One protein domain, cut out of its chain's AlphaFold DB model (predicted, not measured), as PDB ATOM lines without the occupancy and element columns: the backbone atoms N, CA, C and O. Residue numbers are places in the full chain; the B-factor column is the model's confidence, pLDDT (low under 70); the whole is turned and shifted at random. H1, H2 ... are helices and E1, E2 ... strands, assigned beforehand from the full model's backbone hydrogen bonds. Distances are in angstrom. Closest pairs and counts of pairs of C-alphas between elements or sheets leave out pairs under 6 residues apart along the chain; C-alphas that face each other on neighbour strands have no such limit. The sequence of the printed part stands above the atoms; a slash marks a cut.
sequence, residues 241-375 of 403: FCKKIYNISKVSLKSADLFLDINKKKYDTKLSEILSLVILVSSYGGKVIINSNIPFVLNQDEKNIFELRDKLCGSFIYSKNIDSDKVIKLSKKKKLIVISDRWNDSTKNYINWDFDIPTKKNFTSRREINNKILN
ATOM      1  N   PHE A 241     165.010 209.159 196.376       93.69
ATOM      2  CA  PHE A 241     165.571 207.818 196.211       93.69
ATOM      3  C   PHE A 241     166.562 207.480 197.334       93.69
ATOM      4  O   PHE A 241     166.474 206.401 197.924       93.69
ATOM      5  N   CYS A 242     167.431 208.416 197.719       88.06
ATOM      6  CA  CYS A 242     168.325 208.243 198.862       88.06
ATOM      7  C   CYS A 242     167.598 208.116 200.195       88.06
ATOM      8  O   CYS A 242     167.961 207.246 200.981       88.06
ATOM      9  N   LYS A 243     166.571 208.935 200.460       90.00
ATOM     10  CA  LYS A 243     165.746 208.789 201.671       90.00
ATOM     11  C   LYS A 243     165.115 207.402 201.733       90.00
ATOM     12  O   LYS A 243     165.099 206.790 202.796       90.00
ATOM     13  N   LYS A 244     164.634 206.877 200.600       88.44
ATOM     14  CA  LYS A 244     164.067 205.525 200.533       88.44
ATOM     15  C   LYS A 244     165.104 204.469 200.914       88.44
ATOM     16  O   LYS A 244     164.803 203.613 201.743       88.44
ATOM     17  N   ILE A 245     166.320 204.565 200.376       84.06
ATOM     18  CA  ILE A 245     167.416 203.663 200.744       84.06
ATOM     19  C   ILE A 245     167.785 203.813 202.216       84.06
ATOM     20  O   ILE A 245     167.819 202.812 202.920       84.06
ATOM     21  N   TYR A 246     167.976 205.036 202.707       84.81
ATOM     22  CA  TYR A 246     168.278 205.302 204.112       84.81
ATOM     23  C   TYR A 246     167.209 204.728 205.046       84.81
ATOM     24  O   TYR A 246     167.526 204.129 206.065       84.81
ATOM     25  N   ASN A 247     165.930 204.841 204.697       79.38
ATOM     26  CA  ASN A 247     164.853 204.297 205.520       79.38
ATOM     27  C   ASN A 247     164.924 202.770 205.649       79.38
ATOM     28  O   ASN A 247     164.548 202.245 206.699       79.38
ATOM     29  N   ILE A 248     165.430 202.088 204.617       76.12
ATOM     30  CA  ILE A 248     165.606 200.631 204.557       76.12
ATOM     31  C   ILE A 248     166.931 200.198 205.206       76.12
ATOM     32  O   ILE A 248     166.980 199.203 205.928       76.12
ATOM     33  N   SER A 249     168.023 200.912 204.933       75.56
ATOM     34  CA  SER A 249     169.376 200.516 205.327       75.56
ATOM     35  C   SER A 249     169.843 201.133 206.639       75.56
ATOM     36  O   SER A 249     170.700 200.550 207.288       75.56
ATOM     37  N   LYS A 250     169.287 202.287 207.022       82.44
ATOM     38  CA  LYS A 250     169.788 203.206 208.060       82.44
ATOM     39  C   LYS A 250     171.190 203.761 207.776       82.44
ATOM     40  O   LYS A 250     171.840 204.289 208.671       82.44
ATOM     41  N   VAL A 251     171.635 203.710 206.517       78.88
ATOM     42  CA  VAL A 251     172.975 204.139 206.088       78.88
ATOM     43  C   VAL A 251     172.885 205.359 205.179       78.88
ATOM     44  O   VAL A 251     172.168 205.354 204.178       78.88
ATOM     45  N   SER A 252     173.625 206.415 205.520       86.12
ATOM     46  CA  SER A 252     173.738 207.612 204.680       86.12
ATOM     47  C   SER A 252     174.720 207.377 203.532       86.12
ATOM     48  O   SER A 252     175.878 207.041 203.773       86.12
ATOM     49  N   LEU A 253     174.275 207.610 202.294       85.88
ATOM     50  CA  LEU A 253     175.103 207.440 201.092       85.88
ATOM     51  C   LEU A 253     176.011 208.646 200.792       85.88
ATOM     52  O   LEU A 253     176.987 208.504 200.065       85.88
ATOM     53  N   LYS A 254     175.726 209.836 201.348       84.12
ATOM     54  CA  LYS A 254     176.391 211.101 200.958       84.12
ATOM     55  C   LYS A 254     177.911 211.116 201.188       84.12
ATOM     56  O   LYS A 254     178.628 211.885 200.557       84.12
ATOM     57  N   SER A 255     178.406 210.285 202.098       82.06
ATOM     58  CA  SER A 255     179.816 210.236 202.497       82.06
ATOM     59  C   SER A 255     180.399 208.826 202.471       82.06
ATOM     60  O   SER A 255     181.416 208.579 203.118       82.06
ATOM     61  N   ALA A 256     179.766 207.916 201.729       87.81
ATOM     62  CA  ALA A 256     180.200 206.535 201.634       87.81
ATOM     63  C   ALA A 256     180.855 206.229 200.284       87.81
ATOM     64  O   ALA A 256     180.402 206.720 199.252       87.81
ATOM     65  N   ASP A 257     181.889 205.398 200.318       91.12
ATOM     66  CA  ASP A 257     182.318 204.583 199.186       91.12
ATOM     67  C   ASP A 257     181.537 203.249 199.227       91.12
ATOM     68  O   ASP A 257     181.006 202.855 200.268       91.12
ATOM     69  N   LEU A 258     181.418 202.566 198.092       91.19
ATOM     70  CA  LEU A 258     180.704 201.302 197.917       91.19
ATOM     71  C   LEU A 258     181.675 200.242 197.410       91.19
ATOM     72  O   LEU A 258     182.308 200.435 196.380       91.19
ATOM     73  N   PHE A 259     181.747 199.110 198.095       91.00
ATOM     74  CA  PHE A 259     182.477 197.928 197.671       91.00
ATOM     75  C   PHE A 259     181.497 196.807 197.313       91.00
ATOM     76  O   PHE A 259     180.644 196.439 198.122       91.00
ATOM     77  N   LEU A 260     181.612 196.279 196.094       90.00
ATOM     78  CA  LEU A 260     180.769 195.212 195.559       90.00
ATOM     79  C   LEU A 260     181.582 193.927 195.373       90.00
ATOM     80  O   LEU A 260     182.454 193.872 194.514       90.00
ATOM     81  N   ASP A 261     181.245 192.880 196.118       88.31
ATOM     82  CA  ASP A 261     181.777 191.518 196.001       88.31
ATOM     83  C   ASP A 261     180.633 190.496 195.899       88.31
ATOM     84  O   ASP A 261     180.330 189.718 196.803       88.31
ATOM     85  N   ILE A 262     179.944 190.527 194.768       83.56
ATOM     86  CA  ILE A 262     178.721 189.755 194.561       83.56
ATOM     87  C   ILE A 262     179.027 188.623 193.581       83.56
ATOM     88  O   ILE A 262     179.778 188.800 192.621       83.56
ATOM     89  N   ASN A 263     178.467 187.436 193.795       84.94
ATOM     90  CA  ASN A 263     178.571 186.366 192.812       84.94
ATOM     91  C   ASN A 263     177.654 186.645 191.607       84.94
ATOM     92  O   ASN A 263     176.670 187.380 191.695       84.94
ATOM     93  N   LYS A 264     177.955 186.026 190.459       84.88
ATOM     94  CA  LYS A 264     177.202 186.262 189.214       84.88
ATOM     95  C   LYS A 264     175.700 185.999 189.370       84.88
ATOM     96  O   LYS A 264     174.886 186.794 188.918       84.88
ATOM     97  N   LYS A 265     175.330 184.916 190.061       86.81
ATOM     98  CA  LYS A 265     173.924 184.541 190.263       86.81
ATOM     99  C   LYS A 265     173.156 185.643 190.993       86.81
ATOM    100  O   LYS A 265     172.080 186.035 190.549       86.81
ATOM    101  N   LYS A 266     173.696 186.160 192.099       84.62
ATOM    102  CA  LYS A 266     173.032 187.210 192.873       84.62
ATOM    103  C   LYS A 266     173.044 188.538 192.127       84.62
ATOM    104  O   LYS A 266     172.012 189.206 192.116       84.62
ATOM    105  N   TYR A 267     174.142 188.859 191.436       86.44
ATOM    106  CA  TYR A 267     174.226 190.016 190.545       86.44
ATOM    107  C   TYR A 267     173.088 190.021 189.518       86.44
ATOM    108  O   TYR A 267     172.325 190.981 189.470       86.44
ATOM    109  N   ASP A 268     172.895 188.917 188.794       85.81
ATOM    110  CA  ASP A 268     171.842 188.798 187.780       85.81
ATOM    111  C   ASP A 268     170.436 188.945 188.395       85.81
ATOM    112  O   ASP A 268     169.563 189.606 187.830       85.81
ATOM    113  N   THR A 269     170.206 188.380 189.589       87.06
ATOM    114  CA  THR A 269     168.891 188.448 190.262       87.06
ATOM    115  C   THR A 269     168.576 189.787 190.937       87.06
ATOM    116  O   THR A 269     167.400 190.097 191.121       87.06
ATOM    117  N   LYS A 270     169.592 190.573 191.319       88.25
ATOM    118  CA  LYS A 270     169.460 191.839 192.074       88.25
ATOM    119  C   LYS A 270     170.055 193.030 191.317       88.25
ATOM    120  O   LYS A 270     170.421 194.045 191.913       88.25
ATOM    121  N   LEU A 271     170.181 192.909 189.995       88.88
ATOM    122  CA  LEU A 271     170.865 193.888 189.154       88.88
ATOM    123  C   LEU A 271     170.282 195.298 189.310       88.88
ATOM    124  O   LEU A 271     171.023 196.273 189.370       88.88
ATOM    125  N   SER A 272     168.955 195.416 189.411       88.56
ATOM    126  CA  SER A 272     168.288 196.716 189.559       88.56
ATOM    127  C   SER A 272     168.647 197.398 190.881       88.56
ATOM    128  O   SER A 272     168.837 198.612 190.919       88.56
ATOM    129  N   GLU A 273     168.721 196.638 191.969       88.69
ATOM    130  CA  GLU A 273     169.055 197.120 193.303       88.69
ATOM    131  C   GLU A 273     170.533 197.501 193.392       88.69
ATOM    132  O   GLU A 273     170.852 198.601 193.849       88.69
ATOM    133  N   ILE A 274     171.425 196.647 192.883       90.44
ATOM    134  CA  ILE A 274     172.869 196.917 192.817       90.44
ATOM    135  C   ILE A 274     173.120 198.175 191.986       90.44
ATOM    136  O   ILE A 274     173.771 199.106 192.458       90.44
ATOM    137  N   LEU A 275     172.538 198.255 190.785       90.94
ATOM    138  CA  LEU A 275     172.679 199.416 189.912       90.94
ATOM    139  C   LEU A 275     172.167 200.694 190.582       90.94
ATOM    140  O   LEU A 275     172.795 201.744 190.466       90.94
ATOM    141  N   SER A 276     171.055 200.614 191.320       91.81
ATOM    142  CA  SER A 276     170.541 201.777 192.044       91.81
ATOM    143  C   SER A 276     171.532 202.319 193.067       91.81
ATOM    144  O   SER A 276     171.658 203.533 193.221       91.81
ATOM    145  N   LEU A 277     172.273 201.431 193.730       91.38
ATOM    146  CA  LEU A 277     173.258 201.805 194.731       91.38
ATOM    147  C   LEU A 277     174.510 202.384 194.124       91.38
ATOM    148  O   LEU A 277     174.964 203.427 194.587       91.38
ATOM    149  N   VAL A 278     175.006 201.749 193.068       91.88
ATOM    150  CA  VAL A 278     176.116 202.261 192.268       91.88
ATOM    151  C   VAL A 278     175.811 203.685 191.817       91.88
ATOM    152  O   VAL A 278     176.560 204.601 192.135       91.88
ATOM    153  N   ILE A 279     174.663 203.897 191.167       91.50
ATOM    154  CA  ILE A 279     174.267 205.215 190.659       91.50
ATOM    155  C   ILE A 279     174.140 206.237 191.799       91.50
ATOM    156  O   ILE A 279     174.640 207.356 191.684       91.50
ATOM    157  N   LEU A 280     173.481 205.883 192.906       91.56
ATOM    158  CA  LEU A 280     173.268 206.828 194.004       91.56
ATOM    159  C   LEU A 280     174.574 207.176 194.723       91.56
ATOM    160  O   LEU A 280     174.812 208.357 194.955       91.56
ATOM    161  N   VAL A 281     175.436 206.203 195.020       91.50
ATOM    162  CA  VAL A 281     176.745 206.449 195.651       91.50
ATOM    163  C   VAL A 281     177.629 207.306 194.745       91.50
ATOM    164  O   VAL A 281     178.113 208.352 195.191       91.50
ATOM    165  N   SER A 282     177.751 206.946 193.462       90.88
ATOM    166  CA  SER A 282     178.509 207.734 192.483       90.88
ATOM    167  C   SER A 282     177.989 209.166 192.380       90.88
ATOM    168  O   SER A 282     178.773 210.111 192.356       90.88
ATOM    169  N   SER A 283     176.669 209.370 192.428       89.56
ATOM    170  CA  SER A 283     176.074 210.709 192.329       89.56
ATOM    171  C   SER A 283     176.388 211.648 193.509       89.56
ATOM    172  O   SER A 283     176.159 212.850 193.386       89.56
ATOM    173  N   TYR A 284     176.909 211.144 194.635       89.00
ATOM    174  CA  TYR A 284     177.450 211.951 195.746       89.00
ATOM    175  C   TYR A 284     178.991 211.935 195.792       89.00
ATOM    176  O   TYR A 284     179.600 212.209 196.832       89.00
ATOM    177  N   GLY A 285     179.640 211.572 194.682       88.50
ATOM    178  CA  GLY A 285     181.096 211.460 194.580       88.50
ATOM    179  C   GLY A 285     181.678 210.335 195.440       88.50
ATOM    180  O   GLY A 285     182.820 210.424 195.893       88.50
ATOM    181  N   GLY A 286     180.878 209.324 195.793       90.12
ATOM    182  CA  GLY A 286     181.356 208.105 196.449       90.12
ATOM    183  C   GLY A 286     181.948 207.139 195.427       90.12
ATOM    184  O   GLY A 286     181.445 207.022 194.310       90.12
ATOM    185  N   LYS A 287     183.072 206.495 195.744       91.25
ATOM    186  CA  LYS A 287     183.725 205.540 194.835       91.25
ATOM    187  C   LYS A 287     182.963 204.234 194.834       91.25
ATOM    188  O   LYS A 287     182.551 203.771 195.888       91.25
ATOM    189  N   VAL A 288     182.839 203.618 193.665       91.81
ATOM    190  CA  VAL A 288     182.312 202.261 193.538       91.81
ATOM    191  C   VAL A 288     183.477 201.350 193.180       91.81
ATOM    192  O   VAL A 288     184.040 201.446 192.095       91.81
ATOM    193  N   ILE A 289     183.870 200.505 194.120       90.81
ATOM    194  CA  ILE A 289     184.956 199.539 194.002       90.81
ATOM    195  C   ILE A 289     184.313 198.187 193.701       90.81
ATOM    196  O   ILE A 289     183.502 197.696 194.486       90.81
ATOM    197  N   ILE A 290     184.658 197.587 192.568       89.44
ATOM    198  CA  ILE A 290     184.127 196.284 192.165       89.44
ATOM    199  C   ILE A 290     185.212 195.240 192.388       89.44
ATOM    200  O   ILE A 290     186.324 195.361 191.866       89.44
ATOM    201  N   ASN A 291     184.885 194.213 193.168       87.06
ATOM    202  CA  ASN A 291     185.740 193.055 193.328       87.06
ATOM    203  C   ASN A 291     185.721 192.238 192.036       87.06
ATOM    204  O   ASN A 291     184.690 191.707 191.625       87.06
ATOM    205  N   SER A 292     186.879 192.141 191.403       83.25
ATOM    206  CA  SER A 292     187.119 191.300 190.234       83.25
ATOM    207  C   SER A 292     188.502 190.660 190.383       83.25
ATOM    208  O   SER A 292     189.155 190.865 191.408       83.25
ATOM    209  N   ASN A 293     188.967 189.870 189.408       80.38
ATOM    210  CA  ASN A 293     190.340 189.333 189.435       80.38
ATOM    211  C   ASN A 293     191.383 190.426 189.727       80.38
ATOM    212  O   ASN A 293     192.363 190.175 190.424       80.38
ATOM    213  N   ILE A 294     191.128 191.640 189.236       81.69
ATOM    214  CA  ILE A 294     191.862 192.851 189.589       81.69
ATOM    215  C   ILE A 294     190.820 193.878 190.057       81.69
ATOM    216  O   ILE A 294     190.068 194.392 189.224       81.69
ATOM    217  N   PRO A 295     190.706 194.161 191.368       84.94
ATOM    218  CA  PRO A 295     189.756 195.151 191.862       84.94
ATOM    219  C   PRO A 295     189.943 196.489 191.147       84.94
ATOM    220  O   PRO A 295     191.065 196.978 191.022       84.94
ATOM    221  N   PHE A 296     188.849 197.084 190.680       87.69
ATOM    222  CA  PHE A 296     188.893 198.359 189.970       87.69
ATOM    223  C   PHE A 296     187.837 199.322 190.511       87.69
ATOM    224  O   PHE A 296     186.842 198.924 191.122       87.69
ATOM    225  N   VAL A 297     188.079 200.613 190.295       89.25
ATOM    226  CA  VAL A 297     187.150 201.684 190.658       89.25
ATOM    227  C   VAL A 297     186.347 202.052 189.420       89.25
ATOM    228  O   VAL A 297     186.913 202.415 188.389       89.25
ATOM    229  N   LEU A 298     185.026 201.970 189.517       88.19
ATOM    230  CA  LEU A 298     184.128 202.440 188.475       88.19
ATOM    231  C   LEU A 298     184.164 203.978 188.486       88.19
ATOM    232  O   LEU A 298     183.826 204.611 189.489       88.19
ATOM    233  N   ASN A 299     184.700 204.559 187.408       74.00
ATOM    234  CA  ASN A 299     185.083 205.972 187.372       74.00
ATOM    235  C   ASN A 299     183.862 206.906 187.506       74.00
ATOM    236  O   ASN A 299     182.832 206.668 186.880       74.00
ATOM    237  N   GLN A 300     183.978 207.954 188.327       66.56
ATOM    238  CA  GLN A 300     182.853 208.801 188.768       66.56
ATOM    239  C   GLN A 300     182.527 209.972 187.836       66.56
ATOM    240  O   GLN A 300     181.474 210.587 187.994       66.56
ATOM    241  N   ASP A 301     183.405 210.293 186.885       64.88
ATOM    242  CA  ASP A 301     183.222 211.448 185.992       64.88
ATOM    243  C   ASP A 301     182.038 211.278 185.023       64.88
ATOM    244  O   ASP A 301     181.641 212.210 184.316       64.88
ATOM    245  N   GLU A 302     181.424 210.097 185.020       64.06
ATOM    246  CA  GLU A 302     180.238 209.775 184.242       64.06
ATOM    247  C   GLU A 302     179.009 210.471 184.821       64.06
ATOM    248  O   GLU A 302     178.250 209.941 185.633       64.06
ATOM    249  N   LYS A 303     178.762 211.689 184.333       69.88
ATOM    250  CA  LYS A 303     177.507 212.419 184.577       69.88
ATOM    251  C   LYS A 303     176.278 211.651 184.066       69.88
ATOM    252  O   LYS A 303     175.148 211.985 184.438       69.88
ATOM    253  N   ASN A 304     176.495 210.649 183.215       83.25
ATOM    254  CA  ASN A 304     175.488 209.850 182.547       83.25
ATOM    255  C   ASN A 304     175.268 208.506 183.261       83.25
ATOM    256  O   ASN A 304     176.084 207.590 183.191       83.25
ATOM    257  N   ILE A 305     174.102 208.354 183.888       90.19
ATOM    258  CA  ILE A 305     173.705 207.129 184.601       90.19
ATOM    259  C   ILE A 305     173.711 205.864 183.721       90.19
ATOM    260  O   ILE A 305     173.777 204.754 184.248       90.19
ATOM    261  N   PHE A 306     173.618 206.011 182.395       90.62
ATOM    262  CA  PHE A 306     173.629 204.886 181.460       90.62
ATOM    263  C   PHE A 306     175.037 204.384 181.148       90.62
ATOM    264  O   PHE A 306     175.193 203.191 180.917       90.62
ATOM    265  N   GLU A 307     176.050 205.248 181.203       88.75
ATOM    266  CA  GLU A 307     177.452 204.824 181.096       88.75
ATOM    267  C   GLU A 307     177.842 204.001 182.328       88.75
ATOM    268  O   GLU A 307     178.352 202.889 182.181       88.75
ATOM    269  N   LEU A 308     177.435 204.457 183.525       88.25
ATOM    270  CA  LEU A 308     177.622 203.710 184.775       88.25
ATOM    271  C   LEU A 308     176.978 202.321 184.691       88.25
ATOM    272  O   LEU A 308     177.573 201.325 185.103       88.25
ATOM    273  N   ARG A 309     175.759 202.249 184.138       89.94
ATOM    274  CA  ARG A 309     175.065 200.984 183.864       89.94
ATOM    275  C   ARG A 309     175.872 200.108 182.912       89.94
ATOM    276  O   ARG A 309     176.072 198.939 183.217       89.94
ATOM    277  N   ASP A 310     176.291 200.640 181.769       89.25
ATOM    278  CA  ASP A 310     176.968 199.861 180.728       89.25
ATOM    279  C   ASP A 310     178.311 199.320 181.223       89.25
ATOM    280  O   ASP A 310     178.605 198.138 181.032       89.25
ATOM    281  N   LYS A 311     179.069 200.130 181.971       87.50
ATOM    282  CA  LYS A 311     180.279 199.681 182.664       87.50
ATOM    283  C   LYS A 311     179.980 198.602 183.689       87.50
ATOM    284  O   LYS A 311     180.637 197.565 183.666       87.50
ATOM    285  N   LEU A 312     178.997 198.801 184.567       86.69
ATOM    286  CA  LEU A 312     178.642 197.804 185.579       86.69
ATOM    287  C   LEU A 312     178.261 196.464 184.928       86.69
ATOM    288  O   LEU A 312     178.793 195.424 185.311       86.69
ATOM    289  N   CYS A 313     177.418 196.500 183.894       85.69
ATOM    290  CA  CYS A 313     177.001 195.326 183.131       85.69
ATOM    291  C   CYS A 313     178.156 194.642 182.385       85.69
ATOM    292  O   CYS A 313     178.159 193.418 182.288       85.69
ATOM    293  N   GLY A 314     179.128 195.404 181.875       83.31
ATOM    294  CA  GLY A 314     180.282 194.866 181.152       83.31
ATOM    295  C   GLY A 314     181.425 194.357 182.037       83.31
ATOM    296  O   GLY A 314     182.228 193.552 181.579       83.31
ATOM    297  N   SER A 315     181.513 194.804 183.294       74.94
ATOM    298  CA  SER A 315     182.727 194.622 184.111       74.94
ATOM    299  C   SER A 315     182.662 193.487 185.136       74.94
ATOM    300  O   SER A 315     183.603 193.297 185.908       74.94
ATOM    301  N   PHE A 316     181.568 192.727 185.188       68.56
ATOM    302  CA  PHE A 316     181.428 191.642 186.158       68.56
ATOM    303  C   PHE A 316     182.212 190.391 185.726       68.56
ATOM    304  O   PHE A 316     181.689 189.485 185.076       68.56
ATOM    305  N   ILE A 317     183.484 190.340 186.128       62.66
ATOM    306  CA  ILE A 317     184.341 189.151 186.059       62.66
ATOM    307  C   ILE A 317     184.630 188.701 187.494       62.66
ATOM    308  O   ILE A 317     185.223 189.430 188.283       62.66
ATOM    309  N   TYR A 318     184.181 187.498 187.843       64.88
ATOM    310  CA  TYR A 318     184.247 186.977 189.208       64.88
ATOM    311  C   TYR A 318     185.692 186.719 189.664       64.88
ATOM    312  O   TYR A 318     186.415 185.973 189.006       64.88
ATOM    313  N   SER A 319     186.081 187.270 190.819       66.69
ATOM    314  CA  SER A 319     187.324 186.907 191.518       66.69
ATOM    315  C   SER A 319     187.076 185.749 192.485       66.69
ATOM    316  O   SER A 319     186.005 185.670 193.087       66.69
ATOM    317  N   LYS A 320     188.056 184.855 192.691       69.44
ATOM    318  CA  LYS A 320     187.957 183.786 193.707       69.44
ATOM    319  C   LYS A 320     188.248 184.268 195.138       69.44
ATOM    320  O   LYS A 320     187.651 183.718 196.057       69.44
ATOM    321  N   ASN A 321     189.057 185.315 195.316       74.19
ATOM    322  CA  ASN A 321     189.514 185.792 196.627       74.19
ATOM    323  C   ASN A 321     189.238 187.291 196.817       74.19
ATOM    324  O   ASN A 321     189.401 188.080 195.886       74.19
ATOM    325  N   ILE A 322     188.853 187.683 198.034       71.81
ATOM    326  CA  ILE A 322     188.740 189.088 198.443       71.81
ATOM    327  C   ILE A 322     190.105 189.534 198.970       71.81
ATOM    328  O   ILE A 322     190.629 188.930 199.900       71.81
ATOM    329  N   ASP A 323     190.660 190.602 198.405       74.25
ATOM    330  CA  ASP A 323     191.841 191.281 198.944       74.25
ATOM    331  C   ASP A 323     191.378 192.538 199.697       74.25
ATOM    332  O   ASP A 323     191.250 193.624 199.122       74.25
ATOM    333  N   SER A 324     191.029 192.368 200.976       70.69
ATOM    334  CA  SER A 324     190.474 193.439 201.815       70.69
ATOM    335  C   SER A 324     191.410 194.640 201.923       70.69
ATOM    336  O   SER A 324     190.948 195.780 201.913       70.69
ATOM    337  N   ASP A 325     192.720 194.407 201.957       74.06
ATOM    338  CA  ASP A 325     193.718 195.460 202.132       74.06
ATOM    339  C   ASP A 325     193.820 196.343 200.889       74.06
ATOM    340  O   ASP A 325     193.884 197.571 201.001       74.06
ATOM    341  N   LYS A 326     193.761 195.750 199.688       79.31
ATOM    342  CA  LYS A 326     193.656 196.532 198.447       79.31
ATOM    343  C   LYS A 326     192.369 197.347 198.402       79.31
ATOM    344  O   LYS A 326     192.404 198.510 198.007       79.31
ATOM    345  N   VAL A 327     191.244 196.776 198.826       76.19
ATOM    346  CA  VAL A 327     189.946 197.471 198.834       76.19
ATOM    347  C   VAL A 327     189.964 198.671 199.780       76.19
ATOM    348  O   VAL A 327     189.546 199.763 199.389       76.19
ATOM    349  N   ILE A 328     190.498 198.502 200.992       75.31
ATOM    350  CA  ILE A 328     190.622 199.585 201.977       75.31
ATOM    351  C   ILE A 328     191.513 200.705 201.431       75.31
ATOM    352  O   ILE A 328     191.135 201.868 201.527       75.31
ATOM    353  N   LYS A 329     192.639 200.370 200.784       82.50
ATOM    354  CA  LYS A 329     193.532 201.356 200.146       82.50
ATOM    355  C   LYS A 329     192.863 202.135 199.005       82.50
ATOM    356  O   LYS A 329     193.234 203.278 198.742       82.50
ATOM    357  N   LEU A 330     191.891 201.538 198.311       80.75
ATOM    358  CA  LEU A 330     191.151 202.194 197.225       80.75
ATOM    359  C   LEU A 330     190.064 203.153 197.741       80.75
ATOM    360  O   LEU A 330     189.772 204.165 197.081       80.75
ATOM    361  N   SER A 331     189.491 202.853 198.907       80.62
ATOM    362  CA  SER A 331     188.524 203.708 199.600       80.62
ATOM    363  C   SER A 331     189.209 204.978 200.101       80.62
ATOM    364  O   SER A 331     190.245 204.928 200.756       80.62
ATOM    365  N   LYS A 332     188.638 206.144 199.787       72.12
ATOM    366  CA  LYS A 332     189.145 207.444 200.273       72.12
ATOM    367  C   LYS A 332     188.231 208.056 201.329       72.12
ATOM    368  O   LYS A 332     188.634 209.002 202.003       72.12
ATOM    369  N   LYS A 333     186.993 207.569 201.456       72.06
ATOM    370  CA  LYS A 333     186.016 208.124 202.394       72.06
ATOM    371  C   LYS A 333     186.014 207.409 203.734       72.06
ATOM    372  O   LYS A 333     186.422 206.259 203.871       72.06
ATOM    373  N   LYS A 334     185.475 208.125 204.726       70.75
ATOM    374  CA  LYS A 334     185.318 207.630 206.092       70.75
ATOM    375  C   LYS A 334     184.342 206.445 206.186       70.75
ATOM    376  O   LYS A 334     184.424 205.653 207.109       70.75
ATOM    377  N   LYS A 335     183.387 206.315 205.267       84.25
ATOM    378  CA  LYS A 335     182.391 205.238 205.317       84.25
ATOM    379  C   LYS A 335     182.557 204.344 204.101       84.25
ATOM    380  O   LYS A 335     182.635 204.854 202.988       84.25
ATOM    381  N   LEU A 336     182.577 203.034 204.320       86.06
ATOM    382  CA  LEU A 336     182.596 202.028 203.264       86.06
ATOM    383  C   LEU A 336     181.369 201.130 203.421       86.06
ATOM    384  O   LEU A 336     181.184 200.486 204.452       86.06
ATOM    385  N   ILE A 337     180.512 201.111 202.404       85.62
ATOM    386  CA  ILE A 337     179.373 200.200 202.304       85.62
ATOM    387  C   ILE A 337     179.866 198.947 201.604       85.62
ATOM    388  O   ILE A 337     180.374 199.045 200.492       85.62
ATOM    389  N   VAL A 338     179.699 197.783 202.224       86.12
ATOM    390  CA  VAL A 338     180.122 196.515 201.638       86.12
ATOM    391  C   VAL A 338     178.900 195.689 201.255       86.12
ATOM    392  O   VAL A 338     177.978 195.482 202.040       86.12
ATOM    393  N   ILE A 339     178.887 195.206 200.020       85.94
ATOM    394  CA  ILE A 339     177.895 194.244 199.553       85.94
ATOM    395  C   ILE A 339     178.662 193.012 199.114       85.94
ATOM    396  O   ILE A 339     179.263 193.027 198.043       85.94
ATOM    397  N   SER A 340     178.680 191.976 199.952       85.31
ATOM    398  CA  SER A 340     179.429 190.751 199.682       85.31
ATOM    399  C   SER A 340     178.589 189.500 199.913       85.31
ATOM    400  O   SER A 340     177.817 189.423 200.867       85.31
ATOM    401  N   ASP A 341     178.778 188.502 199.051       78.00
ATOM    402  CA  ASP A 341     178.190 187.164 199.208       78.00
ATOM    403  C   ASP A 341     179.071 186.201 200.004       78.00
ATOM    404  O   ASP A 341     178.657 185.084 200.302       78.00
ATOM    405  N   ARG A 342     180.301 186.614 200.311       74.25
ATOM    406  CA  ARG A 342     181.346 185.779 200.913       74.25
ATOM    407  C   ARG A 342     181.769 186.267 202.294       74.25
ATOM    408  O   ARG A 342     182.818 185.874 202.797       74.25
ATOM    409  N   TRP A 343     180.979 187.148 202.898       64.06
ATOM    410  CA  TRP A 343     181.369 187.793 204.140       64.06
ATOM    411  C   TRP A 343     181.256 186.845 205.342       64.06
ATOM    412  O   TRP A 343     180.182 186.310 205.600       64.06
ATOM    413  N   ASN A 344     182.353 186.690 206.089       58.84
ATOM    414  CA  ASN A 344     182.399 185.988 207.375       58.84
ATOM    415  C   ASN A 344     182.392 187.003 208.535       58.84
ATOM    416  O   ASN A 344     183.109 188.005 208.496       58.84
ATOM    417  N   ASP A 345     181.624 186.712 209.590       52.53
ATOM    418  CA  ASP A 345     181.326 187.591 210.742       52.53
ATOM    419  C   ASP A 345     182.539 188.056 211.582       52.53
ATOM    420  O   ASP A 345     182.394 188.859 212.505       52.53
ATOM    421  N   SER A 346     183.758 187.600 211.290       48.28
ATOM    422  CA  SER A 346     184.954 187.891 212.096       48.28
ATOM    423  C   SER A 346     185.481 189.330 211.978       48.28
ATOM    424  O   SER A 346     186.340 189.742 212.757       48.28
ATOM    425  N   THR A 347     184.965 190.134 211.046       48.12
ATOM    426  CA  THR A 347     185.436 191.503 210.784       48.12
ATOM    427  C   THR A 347     184.462 192.537 211.359       48.12
ATOM    428  O   THR A 347     183.488 192.941 210.731       48.12
ATOM    429  N   LYS A 348     184.744 193.006 212.581       44.75
ATOM    430  CA  LYS A 348     183.856 193.854 213.409       44.75
ATOM    431  C   LYS A 348     183.498 195.246 212.845       44.75
ATOM    432  O   LYS A 348     182.812 195.995 213.533       44.75
ATOM    433  N   ASN A 349     183.924 195.604 211.628       44.94
ATOM    434  CA  ASN A 349     183.939 196.994 211.165       44.94
ATOM    435  C   ASN A 349     183.171 197.323 209.867       44.94
ATOM    436  O   ASN A 349     183.411 198.377 209.276       44.94
ATOM    437  N   TYR A 350     182.256 196.471 209.399       46.44
ATOM    438  CA  TYR A 350     181.643 196.659 208.076       46.44
ATOM    439  C   TYR A 350     180.128 196.438 208.069       46.44
ATOM    440  O   TYR A 350     179.591 195.616 208.809       46.44
ATOM    441  N   ILE A 351     179.434 197.177 207.197       49.88
ATOM    442  CA  ILE A 351     178.004 196.996 206.940       49.88
ATOM    443  C   ILE A 351     177.869 195.920 205.871       49.88
ATOM    444  O   ILE A 351     178.217 196.191 204.726       49.88
ATOM    445  N   ASN A 352     177.325 194.754 206.218       50.78
ATOM    446  CA  ASN A 352     176.866 193.786 205.227       50.78
ATOM    447  C   ASN A 352     175.429 194.136 204.814       50.78
ATOM    448  O   ASN A 352     174.518 194.184 205.650       50.78
ATOM    449  N   TRP A 353     175.214 194.427 203.531       55.00
ATOM    450  CA  TRP A 353     173.865 194.592 203.007       55.00
ATOM    451  C   TRP A 353     173.361 193.296 202.379       55.00
ATOM    452  O   TRP A 353     173.649 192.989 201.224       55.00
ATOM    453  N   ASP A 354     172.509 192.592 203.122       54.97
ATOM    454  CA  ASP A 354     171.723 191.507 202.552       54.97
ATOM    455  C   ASP A 354     170.497 192.046 201.786       54.97
ATOM    456  O   ASP A 354     169.664 192.787 202.324       54.97
ATOM    457  N   PHE A 355     170.394 191.695 200.502       51.81
ATOM    458  CA  PHE A 355     169.270 192.066 199.638       51.81
ATOM    459  C   PHE A 355     167.989 191.280 199.952       51.81
ATOM    460  O   PHE A 355     166.937 191.590 199.383       51.81
ATOM    461  N   ASP A 356     168.057 190.282 200.832       47.38
ATOM    462  CA  ASP A 356     166.931 189.431 201.214       47.38
ATOM    463  C   ASP A 356     166.226 189.938 202.479       47.38
ATOM    464  O   ASP A 356     165.929 189.203 203.418       47.38
ATOM    465  N   ILE A 357     165.889 191.232 202.489       45.38
ATOM    466  CA  ILE A 357     164.965 191.784 203.485       45.38
ATOM    467  C   ILE A 357     163.586 191.151 203.232       45.38
ATOM    468  O   ILE A 357     163.010 191.378 202.161       45.38
ATOM    469  N   PRO A 358     163.005 190.395 204.183       39.12
ATOM    470  CA  PRO A 358     161.706 189.784 203.966       39.12
ATOM    471  C   PRO A 358     160.659 190.885 203.804       39.12
ATOM    472  O   PRO A 358     160.550 191.804 204.622       39.12
ATOM    473  N   THR A 359     159.869 190.810 202.733       38.59
ATOM    474  CA  THR A 359     158.675 191.652 202.606       38.59
ATOM    475  C   THR A 359     157.790 191.440 203.842       38.59
ATOM    476  O   THR A 359     157.689 190.322 204.340       38.59
ATOM    477  N   LYS A 360     157.167 192.513 204.361       44.09
ATOM    478  CA  LYS A 360     156.438 192.586 205.654       44.09
ATOM    479  C   LYS A 360     155.465 191.434 205.986       44.09
ATOM    480  O   LYS A 360     155.011 191.365 207.119       44.09
ATOM    481  N   LYS A 361     155.121 190.563 205.034       40.16
ATOM    482  CA  LYS A 361     154.185 189.448 205.214       40.16
ATOM    483  C   LYS A 361     154.679 188.330 206.144       40.16
ATOM    484  O   LYS A 361     153.840 187.573 206.607       40.16
ATOM    485  N   ASN A 362     155.975 188.248 206.450       40.09
ATOM    486  CA  ASN A 362     156.544 187.101 207.178       40.09
ATOM    487  C   ASN A 362     157.010 187.409 208.611       40.09
ATOM    488  O   ASN A 362     157.808 186.655 209.157       40.09
ATOM    489  N   PHE A 363     156.559 188.508 209.225       41.88
ATOM    490  CA  PHE A 363     156.957 188.841 210.594       41.88
ATOM    491  C   PHE A 363     155.763 188.829 211.541       41.88
ATOM    492  O   PHE A 363     154.822 189.603 211.376       41.88
ATOM    493  N   THR A 364     155.839 187.970 212.553       40.50
ATOM    494  CA  THR A 364     154.818 187.797 213.591       40.50
ATOM    495  C   THR A 364     154.913 188.831 214.713       40.50
ATOM    496  O   THR A 364     153.943 189.031 215.439       40.50
ATOM    497  N   SER A 365     156.034 189.555 214.853       43.69
ATOM    498  CA  SER A 365     156.159 190.606 215.873       43.69
ATOM    499  C   SER A 365     157.080 191.777 215.488       43.69
ATOM    500  O   SER A 365     158.061 191.628 214.759       43.69
ATOM    501  N   ARG A 366     156.818 192.964 216.068       38.12
ATOM    502  CA  ARG A 366     157.720 194.141 216.015       38.12
ATOM    503  C   ARG A 366     159.122 193.846 216.577       38.12
ATOM    504  O   ARG A 366     160.077 194.516 216.197       38.12
ATOM    505  N   ARG A 367     159.254 192.850 217.461       36.28
ATOM    506  CA  ARG A 367     160.514 192.474 218.121       36.28
ATOM    507  C   ARG A 367     161.434 191.675 217.189       36.28
ATOM    508  O   ARG A 367     162.629 191.943 217.167       36.28
ATOM    509  N   GLU A 368     160.886 190.790 216.354       40.66
ATOM    510  CA  GLU A 368     161.644 190.085 215.299       40.66
ATOM    511  C   GLU A 368     162.121 191.026 214.192       40.66
ATOM    512  O   GLU A 368     163.241 190.893 213.700       40.66
ATOM    513  N   ILE A 369     161.286 192.009 213.838       40.12
ATOM    514  CA  ILE A 369     161.643 193.084 212.907       40.12
ATOM    515  C   ILE A 369     162.839 193.860 213.464       40.12
ATOM    516  O   ILE A 369     163.819 194.044 212.752       40.12
ATOM    517  N   ASN A 370     162.809 194.252 214.739       34.59
ATOM    518  CA  ASN A 370     163.921 194.980 215.346       34.59
ATOM    519  C   ASN A 370     165.184 194.110 215.459       34.59
ATOM    520  O   ASN A 370     166.237 194.554 215.021       34.59
ATOM    521  N   ASN A 371     165.096 192.861 215.921       35.03
ATOM    522  CA  ASN A 371     166.283 192.017 216.122       35.03
ATOM    523  C   ASN A 371     166.956 191.545 214.817       35.03
ATOM    524  O   ASN A 371     168.170 191.372 214.811       35.03
ATOM    525  N   LYS A 372     166.224 191.384 213.699       39.22
ATOM    526  CA  LYS A 372     166.838 191.082 212.384       39.22
ATOM    527  C   LYS A 372     167.263 192.329 211.597       39.22
ATOM    528  O   LYS A 372     168.145 192.232 210.752       39.22
ATOM    529  N   ILE A 373     166.670 193.499 211.862       35.72
ATOM    530  CA  ILE A 373     167.065 194.774 211.227       35.72
ATOM    531  C   ILE A 373     168.255 195.434 211.951       35.72
ATOM    532  O   ILE A 373     168.976 196.212 211.326       35.72
ATOM    533  N   LEU A 374     168.495 195.116 213.230       29.30
ATOM    534  CA  LEU A 374     169.508 195.769 214.076       29.30
ATOM    535  C   LEU A 374     170.960 195.289 213.896       29.30
ATOM    536  O   LEU A 374     171.854 195.942 214.424       29.30
ATOM    537  N   ASN A 375     171.252 194.262 213.093       31.05
ATOM    538  CA  ASN A 375     172.644 193.878 212.794       31.05
ATOM    539  C   ASN A 375     173.242 194.684 211.625       31.05
ATOM    540  O   ASN A 375     173.736 194.125 210.649       31.05
TER     541      ASN A 375
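What this domain is: This is residues 241 to 375 of the 403 residues of an uncharacterized protein of Magnetococcales bacterium (UniProt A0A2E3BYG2). A small twisted sheet of four strands, E3, E2, E1 and E4, has H3 packed along one face and the short H5 on the other. H4 packs on H3 and only grazes the sheet, H2 and H1 lie near H3, and after E4 the chain runs off in a long tail to H6, of which residues 361 to 368 stick out. The printed part has 135 residues, with six named helices and four named strands in the order H1, E1, H2, H3, E2, E3, H4, H5, E4, H6. The sheet is mixed, in the order E3, E2, E1, E4, and the class is mixed, helices and strands. The whole is compact, with a radius of gyration of the C-alphas of 15.1 A, and spans 44 by 32 by 30 A.

Where its parts are: In the sheet, E1 is residues 256 to 261, 16.1 A long, and begins with C-alpha 256 at (180.200, 206.535, 201.634). E4, residues 335 to 340, is 15.8 A long; E2, residues 288 to 290, and E3, residues 296 to 298, are short. H3, residues 271 to 283, is the longest helix at 17.9 A. H4 is residues 305 to 314, 14.3 A, and H5 is residues 324 to 330. H1, residues 241 to 249, is 12.3 A long and starts at C-alpha 241 (165.571, 207.818, 196.211). H2 is residues 264 to 269, and H6, residues 366 to 373, is 10.5 A long and ends at C-alpha 373 (167.065, 194.774, 211.227).

How they stand to each other: E1 and E4 are parallel neighbours at 17 degrees, with N 257 and O 335 2.8 A apart, within hydrogen-bond range. E2 and E1 are parallel at 16 degrees, with N 289 and O 258 at 2.7 A. E3 and E2 form a hairpin, antiparallel at 139 degrees, with N 298 and O 288 at 2.8 A. From edge to edge the strands' lines turn by 73 degrees. E1, H2 with H3, and E2 make a strand-helix-strand unit, two parallel neighbour strands with helices between, and its crossover is right-handed. H3 is on the sheet at a height of 9.7 A, over E1 and only just over E2, with 3 C-alphas on E2; it runs along the strands, at 21 degrees to E1 on the local plane. Its closest C-alphas to E2 are those of Val 278 and Val 288, 6.3 A apart. H5 is on the opposite face from H3 at a height of 9.1 A, only just over E2 and E1 with 3 C-alphas on each, slantwise to the strands at 40 degrees to E1 on the local plane. H3 touches H4 with residues 275 to 279 alone, at a steep tilt of 52 degrees, opposite ways; the closest C-alphas, of Ile 279 and Ile 305, are 6.4 A apart. H4 only grazes the sheet, with residues 308 to 312. H1 is close to H3 but not clearly touching, Cys 242 and Leu 280 having the closest C-alphas at 7.1 A. H2 is also close but not clearly touching, about perpendicular to H3 at 86 degrees, with the C-alphas of Tyr 267 and Ile 274 closest at 7.4 A. In H1, H2, H3, H4, H5 and H6 every O i to N i+4 pair is within hydrogen-bond range.

The domain as a whole: The C-alphas of Asp 301 and Thr 364 are the two farthest apart, at 46.1 A. The printed part has no cut. The link E4 to H6, 25 residues, is long; within it residues 351 to 352 pair in parallel with residues 337 to 338 of E4. Residues 361 to 368, of which 366 to 368 belong to H6, stand free; without them the body spans 38 by 31 by 30 A. The mean pLDDT of the printed part is 73.7, and residues 300 to 303, 316 to 320 and 343 to 375 are under 70.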